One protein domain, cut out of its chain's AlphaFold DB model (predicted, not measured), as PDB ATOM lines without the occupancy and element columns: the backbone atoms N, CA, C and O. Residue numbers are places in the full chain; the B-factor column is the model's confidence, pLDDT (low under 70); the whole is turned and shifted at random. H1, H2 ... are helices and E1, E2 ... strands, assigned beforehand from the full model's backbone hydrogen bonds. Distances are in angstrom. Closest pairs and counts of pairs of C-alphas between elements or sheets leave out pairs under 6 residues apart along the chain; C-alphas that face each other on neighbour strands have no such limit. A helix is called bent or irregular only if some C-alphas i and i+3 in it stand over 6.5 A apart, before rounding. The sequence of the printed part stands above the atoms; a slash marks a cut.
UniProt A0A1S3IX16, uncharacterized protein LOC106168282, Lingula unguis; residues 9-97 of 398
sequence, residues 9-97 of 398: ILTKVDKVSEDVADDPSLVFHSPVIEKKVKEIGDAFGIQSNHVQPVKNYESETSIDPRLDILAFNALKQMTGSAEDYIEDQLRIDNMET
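What this domain is: This is residues 9 to 97 of the 398 residues of the protein "uncharacterized protein LOC106168282" of Lingula unguis (UniProt A0A1S3IX16). A small body of two shorter helices, one short strand and loops has a long helix, H3, along one side, and the second part of that helix, residues 82 to 97, sticks out from the body as a free arm. In the body the strand E1 lies between H2 on one side and the first part of H3 on the other, with residues 9 to 10 beside it, while the short helix H1 sits toward one end. The printed part has 89 residues with three named helices and one named strand, in the order H1, H2, E1, H3, and its class is mostly helix. E1 pairs with no named strand. The whole is loose, with a radius of gyration of the C-alphas of 16.2 A, and it is elongated, spanning 55 by 30 by 20 A, with the arm adding to the length.

How they stand to each other: The printed part begins with residues 9 to 10, a stretch too short to bear a name, which pairs in parallel with residues 52 to 53 of the strand E1, residues 51 to 53. E1 pairs with no named strand. Farther along comes H1, residues 18 to 22, which is apart from E1. H1 is also apart from the helix that follows it, H2, residues 31 to 44. H2 and E1 have 6 pairs of C-alphas within 8 A. Their closest C-alphas are those of Val 37 and Val 51, 6.0 A apart, and their centres are 8.9 A apart. After E1 comes H3, residues 65 to 97. E1 and H3 have 3 pairs of C-alphas within 8 A, and their closest C-alphas, those of Gln 52 and Ala 74, are 5.6 A apart. The centres of E1 and H3 are 15.2 A apart. H3 is apart from H1 and from H2, and no two of the three helices touch. In H1 and H2 every O i to N i+4 pair of the backbone is within hydrogen-bond range, and in H3 this holds for 25 of 29 pairs.

Where its parts are: H1, residues 18 to 22, begins at C-alpha 18 at (-3.629, 70.226, -8.396). H2, residues 31 to 44, runs 20.1 A from its first to its last C-alpha, from (0.337, 69.261, -19.352) to (-14.248, 77.273, -30.629). E1 is Val 51 to Pro 53, with C-alpha 51 at (-7.213, 80.696, -25.121). H3, Pro 65 to Thr 97, is the longest helix by residues, with 33, and measures 46.1 A from first to last C-alpha. It begins at (2.204, 89.216, -8.930) and ends at (-8.563, 104.442, -51.061). None of the helices is bent.

The domain as a whole: The two C-alphas farthest apart in the domain are those of Asp 22 and Thr 97, 55.2 A apart. Residues 58 to 64 stand free, and so do residues 82 to 97, which belong to H3. The body without these stretches has 66 residues, spans 31 by 23 by 20 A and has a radius of gyration of 11.3 A. The printed part has no cut. The links from H1 to H2, 8 residues, and from H2 to E1, 6 residues, are short, and the link from E1 to H3, 11 residues, is long. The mean pLDDT of the printed part is 81.3. It is under 70 in 16 residues of this predicted model, residues 56 to 61 and residues 88 to 97. The mean pLDDT of H3 is 73, against 93 for H2 and for E1.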
ATOM      1  N   ILE A   9     -11.165  83.499 -22.342       92.00
ATOM      2  CA  ILE A   9     -10.563  83.516 -21.009       92.00
ATOM      3  C   ILE A   9     -10.974  82.237 -20.268       92.00
ATOM      4  O   ILE A   9     -12.123  82.084 -19.843       92.00
ATOM      5  N   LEU A  10     -10.028  81.312 -20.101       90.31
ATOM      6  CA  LEU A  10     -10.213  80.081 -19.338       90.31
ATOM      7  C   LEU A  10      -9.950  80.360 -17.857       90.31
ATOM      8  O   LEU A  10      -8.807  80.432 -17.418       90.31
ATOM      9  N   THR A  11     -11.019  80.510 -17.080       88.69
ATOM     10  CA  THR A  11     -10.926  80.735 -15.631       88.69
ATOM     11  C   THR A  11     -10.880  79.422 -14.841       88.69
ATOM     12  O   THR A  11     -11.234  78.358 -15.348       88.69
ATOM     13  N   LYS A  12     -10.506  79.511 -13.556       86.06
ATOM     14  CA  LYS A  12     -10.501  78.399 -12.582       86.06
ATOM     15  C   LYS A  12      -9.513  77.275 -12.902       86.06
ATOM     16  O   LYS A  12      -9.791  76.100 -12.655       86.06
ATOM     17  N   VAL A  13      -8.360  77.636 -13.456       88.44
ATOM     18  CA  VAL A  13      -7.304  76.696 -13.870       88.44
ATOM     19  C   VAL A  13      -6.709  75.900 -12.703       88.44
ATOM     20  O   VAL A  13      -6.360  74.735 -12.866       88.44
ATOM     21  N   ASP A  14      -6.719  76.466 -11.501       86.44
ATOM     22  CA  ASP A  14      -6.387  75.802 -10.236       86.44
ATOM     23  C   ASP A  14      -7.316  74.623  -9.909       86.44
ATOM     24  O   ASP A  14      -6.917  73.685  -9.235       86.44
ATOM     25  N   LYS A  15      -8.550  74.605 -10.423       87.19
ATOM     26  CA  LYS A  15      -9.463  73.460 -10.241       87.19
ATOM     27  C   LYS A  15      -9.255  72.358 -11.273       87.19
ATOM     28  O   LYS A  15      -9.860  71.294 -11.162       87.19
ATOM     29  N   VAL A  16      -8.456  72.631 -12.302       86.38
ATOM     30  CA  VAL A  16      -8.176  71.711 -13.409       86.38
ATOM     31  C   VAL A  16      -6.885  70.925 -13.153       86.38
ATOM     32  O   VAL A  16      -6.763  69.805 -13.642       86.38
ATOM     33  N   SER A  17      -5.941  71.471 -12.379       89.75
ATOM     34  CA  SER A  17      -4.649  70.850 -12.062       89.75
ATOM     35  C   SER A  17      -4.258  71.148 -10.612       89.75
ATOM     36  O   SER A  17      -4.127  72.311 -10.245       89.75
ATOM     37  N   GLU A  18      -4.049  70.099  -9.806       89.38
ATOM     38  CA  GLU A  18      -3.629  70.226  -8.396       89.38
ATOM     39  C   GLU A  18      -2.279  70.953  -8.276       89.38
ATOM     40  O   GLU A  18      -2.161  71.885  -7.489       89.38
ATOM     41  N   ASP A  19      -1.320  70.650  -9.157       87.50
ATOM     42  CA  ASP A  19      -0.022  71.345  -9.205       87.50
ATOM     43  C   ASP A  19      -0.165  72.864  -9.434       87.50
ATOM     44  O   ASP A  19       0.602  73.657  -8.896       87.50
ATOM     45  N   VAL A  20      -1.169  73.287 -10.212       88.62
ATOM     46  CA  VAL A  20      -1.476  74.708 -10.465       88.62
ATOM     47  C   VAL A  20      -2.228  75.347  -9.294       88.62
ATOM     48  O   VAL A  20      -2.133  76.560  -9.086       88.62
ATOM     49  N   ALA A  21      -2.982  74.556  -8.526       86.75
ATOM     50  CA  ALA A  21      -3.600  75.013  -7.285       86.75
ATOM     51  C   ALA A  21      -2.537  75.358  -6.234       86.75
ATOM     52  O   ALA A  21      -2.670  76.381  -5.556       86.75
ATOM     53  N   ASP A  22      -1.488  74.535  -6.159       86.69
ATOM     54  CA  ASP A  22      -0.360  74.702  -5.245       86.69
ATOM     55  C   ASP A  22       0.624  75.787  -5.723       86.69
ATOM     56  O   ASP A  22       1.061  76.617  -4.922       86.69
ATOM     57  N   ASP A  23       0.935  75.834  -7.025       86.44
ATOM     58  CA  ASP A  23       1.815  76.838  -7.632       86.44
ATOM     59  C   ASP A  23       1.262  77.390  -8.968       86.44
ATOM     60  O   ASP A  23       1.431  76.789 -10.037       86.44
ATOM     61  N   PRO A  24       0.666  78.599  -8.957       82.94
ATOM     62  CA  PRO A  24       0.138  79.253 -10.154       82.94
ATOM     63  C   PRO A  24       1.182  79.575 -11.233       82.94
ATOM     64  O   PRO A  24       0.814  79.806 -12.387       82.94
ATOM     65  N   SER A  25       2.481  79.581 -10.915       82.94
ATOM     66  CA  SER A  25       3.528  79.785 -11.927       82.94
ATOM     67  C   SER A  25       3.633  78.612 -12.917       82.94
ATOM     68  O   SER A  25       4.165  78.759 -14.023       82.94
ATOM     69  N   LEU A  26       3.048  77.461 -12.569       86.94
ATOM     70  CA  LEU A  26       3.009  76.262 -13.403       86.94
ATOM     71  C   LEU A  26       1.891  76.276 -14.453       86.94
ATOM     72  O   LEU A  26       1.820  75.348 -15.255       86.94
ATOM     73  N   VAL A  27       1.043  77.312 -14.513       88.44
ATOM     74  CA  VAL A  27      -0.097  77.397 -15.455       88.44
ATOM     75  C   VAL A  27       0.306  77.106 -16.906       88.44
ATOM     76  O   VAL A  27      -0.369  76.326 -17.573       88.44
ATOM     77  N   PHE A  28       1.423  77.663 -17.381       86.44
ATOM     78  CA  PHE A  28       1.919  77.448 -18.751       86.44
ATOM     79  C   PHE A  28       2.841  76.228 -18.911       86.44
ATOM     80  O   PHE A  28       3.283  75.938 -20.017       86.44
ATOM     81  N   HIS A  29       3.122  75.506 -17.825       87.06
ATOM     82  CA  HIS A  29       3.992  74.326 -17.810       87.06
ATOM     83  C   HIS A  29       3.237  73.035 -17.447       87.06
ATOM     84  O   HIS A  29       3.813  71.951 -17.516       87.06
ATOM     85  N   SER A  30       1.957  73.132 -17.067       91.38
ATOM     86  CA  SER A  30       1.109  71.993 -16.711       91.38
ATOM     87  C   SER A  30       0.550  71.303 -17.966       91.38
ATOM     88  O   SER A  30      -0.259  71.905 -18.683       91.38
ATOM     89  N   PRO A  31       0.868  70.013 -18.208       91.12
ATOM     90  CA  PRO A  31       0.337  69.261 -19.352       91.12
ATOM     91  C   PRO A  31      -1.194  69.140 -19.341       91.12
ATOM     92  O   PRO A  31      -1.835  68.987 -20.382       91.12
ATOM     93  N   VAL A  32      -1.801  69.201 -18.151       93.81
ATOM     94  CA  VAL A  32      -3.257  69.127 -17.979       93.81
ATOM     95  C   VAL A  32      -3.921  70.419 -18.462       93.81
ATOM     96  O   VAL A  32      -4.949  70.362 -19.143       93.81
ATOM     97  N   ILE A  33      -3.318  71.574 -18.160       92.50
ATOM     98  CA  ILE A  33      -3.792  72.879 -18.634       92.50
ATOM     99  C   ILE A  33      -3.579  73.014 -20.138       92.50
ATOM    100  O   ILE A  33      -4.513  73.399 -20.836       92.50
ATOM    101  N   GLU A  34      -2.412  72.622 -20.654       92.56
ATOM    102  CA  GLU A  34      -2.124  72.631 -22.093       92.56
ATOM    103  C   GLU A  34      -3.164  71.819 -22.881       92.56
ATOM    104  O   GLU A  34      -3.744  72.300 -23.860       92.56
ATOM    105  N   LYS A  35      -3.479  70.606 -22.406       93.75
ATOM    106  CA  LYS A  35      -4.518  69.769 -23.013       93.75
ATOM    107  C   LYS A  35      -5.881  70.464 -23.002       93.75
ATOM    108  O   LYS A  35      -6.592  70.418 -24.003       93.75
ATOM    109  N   LYS A  36      -6.250  71.112 -21.892       93.44
ATOM    110  CA  LYS A  36      -7.539  71.807 -21.760       93.44
ATOM    111  C   LYS A  36      -7.636  73.030 -22.673       93.44
ATOM    112  O   LYS A  36      -8.672  73.233 -23.298       93.44
ATOM    113  N   VAL A  37      -6.560  73.806 -22.772       94.56
ATOM    114  CA  VAL A  37      -6.418  74.945 -23.690       94.56
ATOM    115  C   VAL A  37      -6.634  74.495 -25.133       94.56
ATOM    116  O   VAL A  37      -7.435  75.095 -25.845       94.56
ATOM    117  N   LYS A  38      -6.001  73.386 -25.536       93.38
ATOM    118  CA  LYS A  38      -6.166  72.820 -26.878       93.38
ATOM    119  C   LYS A  38      -7.593  72.341 -27.147       93.38
ATOM    120  O   LYS A  38      -8.153  72.678 -28.180       93.38
ATOM    121  N   GLU A  39      -8.199  71.607 -26.211       94.94
ATOM    122  CA  GLU A  39      -9.592  71.149 -26.336       94.94
ATOM    123  C   GLU A  39     -10.572  72.316 -26.535       94.94
ATOM    124  O   GLU A  39     -11.521  72.204 -27.308       94.94
ATOM    125  N   ILE A  40     -10.345  73.440 -25.848       92.56
ATOM    126  CA  ILE A  40     -11.164  74.650 -25.991       92.56
ATOM    127  C   ILE A  40     -10.881  75.341 -27.326       92.56
ATOM    128  O   ILE A  40     -11.828  75.709 -28.013       92.56
ATOM    129  N   GLY A  41      -9.613  75.477 -27.723       91.06
ATOM    130  CA  GLY A  41      -9.251  76.025 -29.032       91.06
ATOM    131  C   GLY A  41      -9.940  75.270 -30.172       91.06
ATOM    132  O   GLY A  41     -10.644  75.876 -30.980       91.06
ATOM    133  N   ASP A  42      -9.860  73.936 -30.148       92.88
ATOM    134  CA  ASP A  42     -10.505  73.053 -31.126       92.88
ATOM    135  C   ASP A  42     -12.041  73.206 -31.117       92.88
ATOM    136  O   ASP A  42     -12.671  73.216 -32.176       92.88
ATOM    137  N   ALA A  43     -12.661  73.357 -29.941       92.19
ATOM    138  CA  ALA A  43     -14.114  73.502 -29.809       92.19
ATOM    139  C   ALA A  43     -14.651  74.847 -30.330       92.19
ATOM    140  O   ALA A  43     -15.765  74.896 -30.854       92.19
ATOM    141  N   PHE A  44     -13.879  75.926 -30.180       86.69
ATOM    142  CA  PHE A  44     -14.248  77.273 -30.629       86.69
ATOM    143  C   PHE A  44     -13.693  77.624 -32.018       86.69
ATOM    144  O   PHE A  44     -14.018  78.686 -32.543       86.69
ATOM    145  N   GLY A  45     -12.891  76.744 -32.624       89.38
ATOM    146  CA  GLY A  45     -12.259  76.994 -33.920       89.38
ATOM    147  C   GLY A  45     -11.198  78.096 -33.878       89.38
ATOM    148  O   GLY A  45     -10.992  78.774 -34.880       89.38
ATOM    149  N   ILE A  46     -10.541  78.290 -32.731       88.75
ATOM    150  CA  ILE A  46      -9.507  79.313 -32.521       88.75
ATOM    151  C   ILE A  46      -8.163  78.667 -32.190       88.75
ATOM    152  O   ILE A  46      -8.090  77.545 -31.687       88.75
ATOM    153  N   GLN A  47      -7.078  79.385 -32.458       86.62
ATOM    154  CA  GLN A  47      -5.742  78.909 -32.118       86.62
ATOM    155  C   GLN A  47      -5.552  78.849 -30.593       86.62
ATOM    156  O   GLN A  47      -6.090  79.667 -29.847       86.62
ATOM    157  N   SER A  48      -4.751  77.892 -30.114       87.44
ATOM    158  CA  SER A  48      -4.506  77.699 -28.676       87.44
ATOM    159  C   SER A  48      -3.937  78.941 -27.977       87.44
ATOM    160  O   SER A  48      -4.209  79.156 -26.802       87.44
ATOM    161  N   ASN A  49      -3.175  79.777 -28.689       84.56
ATOM    162  CA  ASN A  49      -2.645  81.046 -28.181       84.56
ATOM    163  C   ASN A  49      -3.719  82.138 -27.995       84.56
ATOM    164  O   ASN A  49      -3.390  83.174 -27.429       84.56
ATOM    165  N   HIS A  50      -4.966  81.928 -28.436       88.88
ATOM    166  CA  HIS A  50      -6.121  82.801 -28.169       88.88
ATOM    167  C   HIS A  50      -6.973  82.306 -26.985       88.88
ATOM    168  O   HIS A  50      -7.980  82.923 -26.632       88.88
ATOM    169  N   VAL A  51      -6.585  81.197 -26.347       93.06
ATOM    170  CA  VAL A  51      -7.213  80.696 -25.121       93.06
ATOM    171  C   VAL A  51      -6.290  81.013 -23.948       93.06
ATOM    172  O   VAL A  51      -5.238  80.399 -23.789       93.06
ATOM    173  N   GLN A  52      -6.685  81.974 -23.115       93.50
ATOM    174  CA  GLN A  52      -5.857  82.497 -22.030       93.50
ATOM    175  C   GLN A  52      -6.234  81.851 -20.690       93.50
ATOM    176  O   GLN A  52      -7.310  82.147 -20.158       93.50
ATOM    177  N   PRO A  53      -5.388  80.971 -20.122       91.06
ATOM    178  CA  PRO A  53      -5.615  80.413 -18.797       91.06
ATOM    179  C   PRO A  53      -5.341  81.470 -17.721       91.06
ATOM    180  O   PRO A  53      -4.224  81.967 -17.588       91.06
ATOM    181  N   VAL A  54      -6.354  81.794 -16.922       89.56
ATOM    182  CA  VAL A  54      -6.242  82.746 -15.811       89.56
ATOM    183  C   VAL A  54      -6.845  82.174 -14.534       89.56
ATOM    184  O   VAL A  54      -7.806  81.397 -14.544       89.56
ATOM    185  N   LYS A  55      -6.319  82.619 -13.398       82.44
ATOM    186  CA  LYS A  55      -6.939  82.419 -12.092       82.44
ATOM    187  C   LYS A  55      -7.556  83.753 -11.681       82.44
ATOM    188  O   LYS A  55      -6.847  84.641 -11.238       82.44
ATOM    189  N   ASN A  56      -8.849  83.926 -11.956       67.44
ATOM    190  CA  ASN A  56      -9.573  85.168 -11.683       67.44
ATOM    191  C   ASN A  56     -10.820  84.862 -10.847       67.44
ATOM    192  O   ASN A  56     -11.728  84.168 -11.319       67.44
ATOM    193  N   TYR A  57     -10.845  85.362  -9.612       69.44
ATOM    194  CA  TYR A  57     -11.918  85.150  -8.648       69.44
ATOM    195  C   TYR A  57     -12.328  86.468  -7.989       69.44
ATOM    196  O   TYR A  57     -11.487  87.221  -7.516       69.44
ATOM    197  N   GLU A  58     -13.636  86.695  -7.855       64.38
ATOM    198  CA  GLU A  58     -14.212  87.864  -7.161       64.38
ATOM    199  C   GLU A  58     -13.805  87.980  -5.678       64.38
ATOM    200  O   GLU A  58     -13.937  89.038  -5.070       64.38
ATOM    201  N   SER A  59     -13.317  86.886  -5.087       67.19
ATOM    202  CA  SER A  59     -12.903  86.804  -3.685       67.19
ATOM    203  C   SER A  59     -11.443  87.199  -3.433       67.19
ATOM    204  O   SER A  59     -11.048  87.331  -2.275       67.19
ATOM    205  N   GLU A  60     -10.627  87.359  -4.476       69.31
ATOM    206  CA  GLU A  60      -9.211  87.719  -4.359       69.31
ATOM    207  C   GLU A  60      -9.076  89.250  -4.410       69.31
ATOM    208  O   GLU A  60      -9.197  89.874  -5.457       69.31
ATOM    209  N   THR A  61      -8.892  89.874  -3.243       65.50
ATOM    210  CA  THR A  61      -8.905  91.346  -3.077       65.50
ATOM    211  C   THR A  61      -7.514  91.958  -2.884       65.50
ATOM    212  O   THR A  61      -7.384  93.173  -2.736       65.50
ATOM    213  N   SER A  62      -6.467  91.130  -2.884       72.06
ATOM    214  CA  SER A  62      -5.066  91.520  -2.704       72.06
ATOM    215  C   SER A  62      -4.241  91.208  -3.951       72.06
ATOM    216  O   SER A  62      -4.395  90.131  -4.515       72.06
ATOM    217  N   ILE A  63      -3.331  92.114  -4.311       74.25
ATOM    218  CA  ILE A  63      -2.393  91.972  -5.438       74.25
ATOM    219  C   ILE A  63      -1.435  90.796  -5.171       74.25
ATOM    220  O   ILE A  63      -0.737  90.791  -4.153       74.25
ATOM    221  N   ASP A  64      -1.380  89.825  -6.087       78.88
ATOM    222  CA  ASP A  64      -0.396  88.734  -6.114       78.88
ATOM    223  C   ASP A  64       0.250  88.700  -7.508       78.88
ATOM    224  O   ASP A  64      -0.363  88.209  -8.462       78.88
ATOM    225  N   PRO A  65       1.513  89.143  -7.643       75.94
ATOM    226  CA  PRO A  65       2.204  89.216  -8.930       75.94
ATOM    227  C   PRO A  65       2.209  87.912  -9.738       75.94
ATOM    228  O   PRO A  65       2.304  87.954 -10.962       75.94
ATOM    229  N   ARG A  66       2.107  86.747  -9.083       78.56
ATOM    230  CA  ARG A  66       2.086  85.431  -9.746       78.56
ATOM    231  C   ARG A  66       0.737  85.123 -10.395       78.56
ATOM    232  O   ARG A  66       0.683  84.318 -11.319       78.56
ATOM    233  N   LEU A  67      -0.333  85.747  -9.911       77.44
ATOM    234  CA  LEU A  67      -1.687  85.649 -10.456       77.44
ATOM    235  C   LEU A  67      -1.950  86.782 -11.445       77.44
ATOM    236  O   LEU A  67      -2.409  86.541 -12.563       77.44
ATOM    237  N   ASP A  68      -1.566  88.001 -11.069       80.44
ATOM    238  CA  ASP A  68      -1.784  89.213 -11.856       80.44
ATOM    239  C   ASP A  68      -1.063  89.157 -13.209       80.44
ATOM    240  O   ASP A  68      -1.594  89.630 -14.215       80.44
ATOM    241  N   ILE A  69       0.105  88.503 -13.279       82.12
ATOM    242  CA  ILE A  69       0.835  88.311 -14.539       82.12
ATOM    243  C   ILE A  69       0.035  87.500 -15.570       82.12
ATOM    244  O   ILE A  69       0.179  87.729 -16.769       82.12
ATOM    245  N   LEU A  70      -0.842  86.590 -15.135       84.12
ATOM    246  CA  LEU A  70      -1.686  85.796 -16.033       84.12
ATOM    247  C   LEU A  70      -2.777  86.667 -16.665       84.12
ATOM    248  O   LEU A  70      -2.995  86.608 -17.875       84.12
ATOM    249  N   ALA A  71      -3.419  87.521 -15.863       84.62
ATOM    250  CA  ALA A  71      -4.417  88.475 -16.344       84.62
ATOM    251  C   ALA A  71      -3.787  89.554 -17.239       84.62
ATOM    252  O   ALA A  71      -4.339  89.894 -18.285       84.62
ATOM    253  N   PHE A  72      -2.602  90.045 -16.868       82.69
ATOM    254  CA  PHE A  72      -1.851  91.007 -17.667       82.69
ATOM    255  C   PHE A  72      -1.434  90.423 -19.023       82.69
ATOM    256  O   PHE A  72      -1.622  91.068 -20.053       82.69
ATOM    257  N   ASN A  73      -0.935  89.184 -19.052       81.25
ATOM    258  CA  ASN A  73      -0.604  88.501 -20.303       81.25
ATOM    259  C   ASN A  73      -1.840  88.301 -21.188       81.25
ATOM    260  O   ASN A  73      -1.756  88.532 -22.392       81.25
ATOM    261  N   ALA A  74      -2.990  87.946 -20.606       86.62
ATOM    262  CA  ALA A  74      -4.240  87.834 -21.352       86.62
ATOM    263  C   ALA A  74      -4.649  89.179 -21.980       86.62
ATOM    264  O   ALA A  74      -4.979  89.229 -23.164       86.62
ATOM    265  N   LEU A  75      -4.574  90.277 -21.217       86.00
ATOM    266  CA  LEU A  75      -4.869  91.621 -21.717       86.00
ATOM    267  C   LEU A  75      -3.912  92.035 -22.838       86.00
ATOM    268  O   LEU A  75      -4.354  92.561 -23.857       86.00
ATOM    269  N   LYS A  76      -2.616  91.753 -22.677       84.00
ATOM    270  CA  LYS A  76      -1.598  92.035 -23.691       84.00
ATOM    271  C   LYS A  76      -1.889  91.305 -25.005       84.00
ATOM    272  O   LYS A  76      -1.824  91.930 -26.056       84.00
ATOM    273  N   GLN A  77      -2.247  90.021 -24.948       83.94
ATOM    274  CA  GLN A  77      -2.582  89.238 -26.145       83.94
ATOM    275  C   GLN A  77      -3.856  89.745 -26.829       83.94
ATOM    276  O   GLN A  77      -3.878  89.892 -28.047       83.94
ATOM    277  N   MET A  78      -4.899  90.069 -26.056       87.31
ATOM    278  CA  MET A  78      -6.136  90.640 -26.604       87.31
ATOM    279  C   MET A  78      -5.898  92.001 -27.267       87.31
ATOM    280  O   MET A  78      -6.471  92.274 -28.316       87.31
ATOM    281  N   THR A  79      -5.042  92.835 -26.668       80.81
ATOM    282  CA  THR A  79      -4.704  94.160 -27.207       80.81
ATOM    283  C   THR A  79      -3.909  94.027 -28.503       80.81
ATOM    284  O   THR A  79      -4.316  94.604 -29.503       80.81
ATOM    285  N   GLY A  80      -2.869  93.185 -28.527       81.06
ATOM    286  CA  GLY A  80      -2.082  92.945 -29.741       81.06
ATOM    287  C   GLY A  80      -2.925  92.390 -30.893       81.06
ATOM    288  O   GLY A  80      -2.847  92.890 -32.005       81.06
ATOM    289  N   SER A  81      -3.828  91.436 -30.631       83.81
ATOM    290  CA  SER A  81      -4.735  90.941 -31.679       83.81
ATOM    291  C   SER A  81      -5.734  91.989 -32.177       83.81
ATOM    292  O   SER A  81      -6.167  91.913 -33.325       83.81
ATOM    293  N   ALA A  82      -6.149  92.932 -31.327       81.81
ATOM    294  CA  ALA A  82      -7.009  94.034 -31.745       81.81
ATOM    295  C   ALA A  82      -6.243  95.038 -32.616       81.81
ATOM    296  O   ALA A  82      -6.790  95.496 -33.616       81.81
ATOM    297  N   GLU A  83      -4.991  95.341 -32.263       77.00
ATOM    298  CA  GLU A  83      -4.082  96.173 -33.059       77.00
ATOM    299  C   GLU A  83      -3.837  95.545 -34.437       77.00
ATOM    300  O   GLU A  83      -4.149  96.182 -35.440       77.00
ATOM    301  N   ASP A  84      -3.434  94.270 -34.491       79.31
ATOM    302  CA  ASP A  84      -3.209  93.533 -35.745       79.31
ATOM    303  C   ASP A  84      -4.466  93.524 -36.637       79.31
ATOM    304  O   ASP A  84      -4.400  93.779 -37.840       79.31
ATOM    305  N   TYR A  85      -5.644  93.278 -36.050       80.00
ATOM    306  CA  TYR A  85      -6.906  93.292 -36.794       80.00
ATOM    307  C   TYR A  85      -7.231  94.679 -37.355       80.00
ATOM    308  O   TYR A  85      -7.680  94.791 -38.495       80.00
ATOM    309  N   ILE A  86      -7.010  95.743 -36.577       73.88
ATOM    310  CA  ILE A  86      -7.208  97.118 -37.048       73.88
ATOM    311  C   ILE A  86      -6.227  97.425 -38.186       73.88
ATOM    312  O   ILE A  86      -6.650  97.971 -39.204       73.88
ATOM    313  N   GLU A  87      -4.957  97.039 -38.066       70.12
ATOM    314  CA  GLU A  87      -3.949  97.222 -39.116       70.12
ATOM    315  C   GLU A  87      -4.316  96.497 -40.419       70.12
ATOM    316  O   GLU A  87      -4.216  97.079 -41.505       70.12
ATOM    317  N   ASP A  88      -4.804  95.262 -40.334       69.19
ATOM    318  CA  ASP A  88      -5.233  94.493 -41.503       69.19
ATOM    319  C   ASP A  88      -6.492  95.081 -42.159       69.19
ATOM    320  O   ASP A  88      -6.566  95.160 -43.391       69.19
ATOM    321  N   GLN A  89      -7.458  95.570 -41.370       68.00
ATOM    322  CA  GLN A  89      -8.623  96.292 -41.902       68.00
ATOM    323  C   GLN A  89      -8.199  97.588 -42.609       68.00
ATOM    324  O   GLN A  89      -8.623  97.845 -43.738       68.00
ATOM    325  N   LEU A  90      -7.278  98.353 -42.015       59.06
ATOM    326  CA  LEU A  90      -6.692  99.544 -42.637       59.06
ATOM    327  C   LEU A  90      -5.957  99.206 -43.946       59.06
ATOM    328  O   LEU A  90      -5.992  99.977 -44.907       59.06
ATOM    329  N   ARG A  91      -5.301  98.045 -44.026       59.28
ATOM    330  CA  ARG A  91      -4.587  97.585 -45.226       59.28
ATOM    331  C   ARG A  91      -5.526  97.205 -46.373       59.28
ATOM    332  O   ARG A  91      -5.200  97.480 -47.530       59.28
ATOM    333  N   ILE A  92      -6.667  96.590 -46.074       57.72
ATOM    334  CA  ILE A  92      -7.692  96.239 -47.070       57.72
ATOM    335  C   ILE A  92      -8.384  97.508 -47.590       57.72
ATOM    336  O   ILE A  92      -8.513  97.674 -48.807       57.72
ATOM    337  N   ASP A  93      -8.693  98.462 -46.708       51.41
ATOM    338  CA  ASP A  93      -9.227  99.776 -47.089       51.41
ATOM    339  C   ASP A  93      -8.228 100.601 -47.930       51.41
ATOM    340  O   ASP A  93      -8.635 101.366 -48.814       51.41
ATOM    341  N   ASN A  94      -6.915 100.406 -47.739       46.94
ATOM    342  CA  ASN A  94      -5.835 101.069 -48.490       46.94
ATOM    343  C   ASN A  94      -5.788 100.723 -49.996       46.94
ATOM    344  O   ASN A  94      -5.373 101.552 -50.811       46.94
ATOM    345  N   MET A  95      -6.249  99.536 -50.415       48.75
ATOM    346  CA  MET A  95      -6.320  99.189 -51.845       48.75
ATOM    347  C   MET A  95      -7.449  99.930 -52.580       48.75
ATOM    348  O   MET A  95      -7.288 100.266 -53.755       48.75
ATOM    349  N   GLU A  96      -8.557 100.240 -51.902       46.38
ATOM    350  CA  GLU A  96      -9.677 101.002 -52.477       46.38
ATOM    351  C   GLU A  96      -9.504 102.531 -52.346       46.38
ATOM    352  O   GLU A  96     -10.035 103.302 -53.154       46.38
ATOM    353  N   THR A  97      -8.729 103.007 -51.367       42.34
ATOM    354  CA  THR A  97      -8.563 104.442 -51.061       42.34
ATOM    355  C   THR A  97      -7.563 105.193 -51.936       42.34
ATOM    356  O   THR A  97      -7.659 106.418 -51.981       42.34
TER     357      THR A  97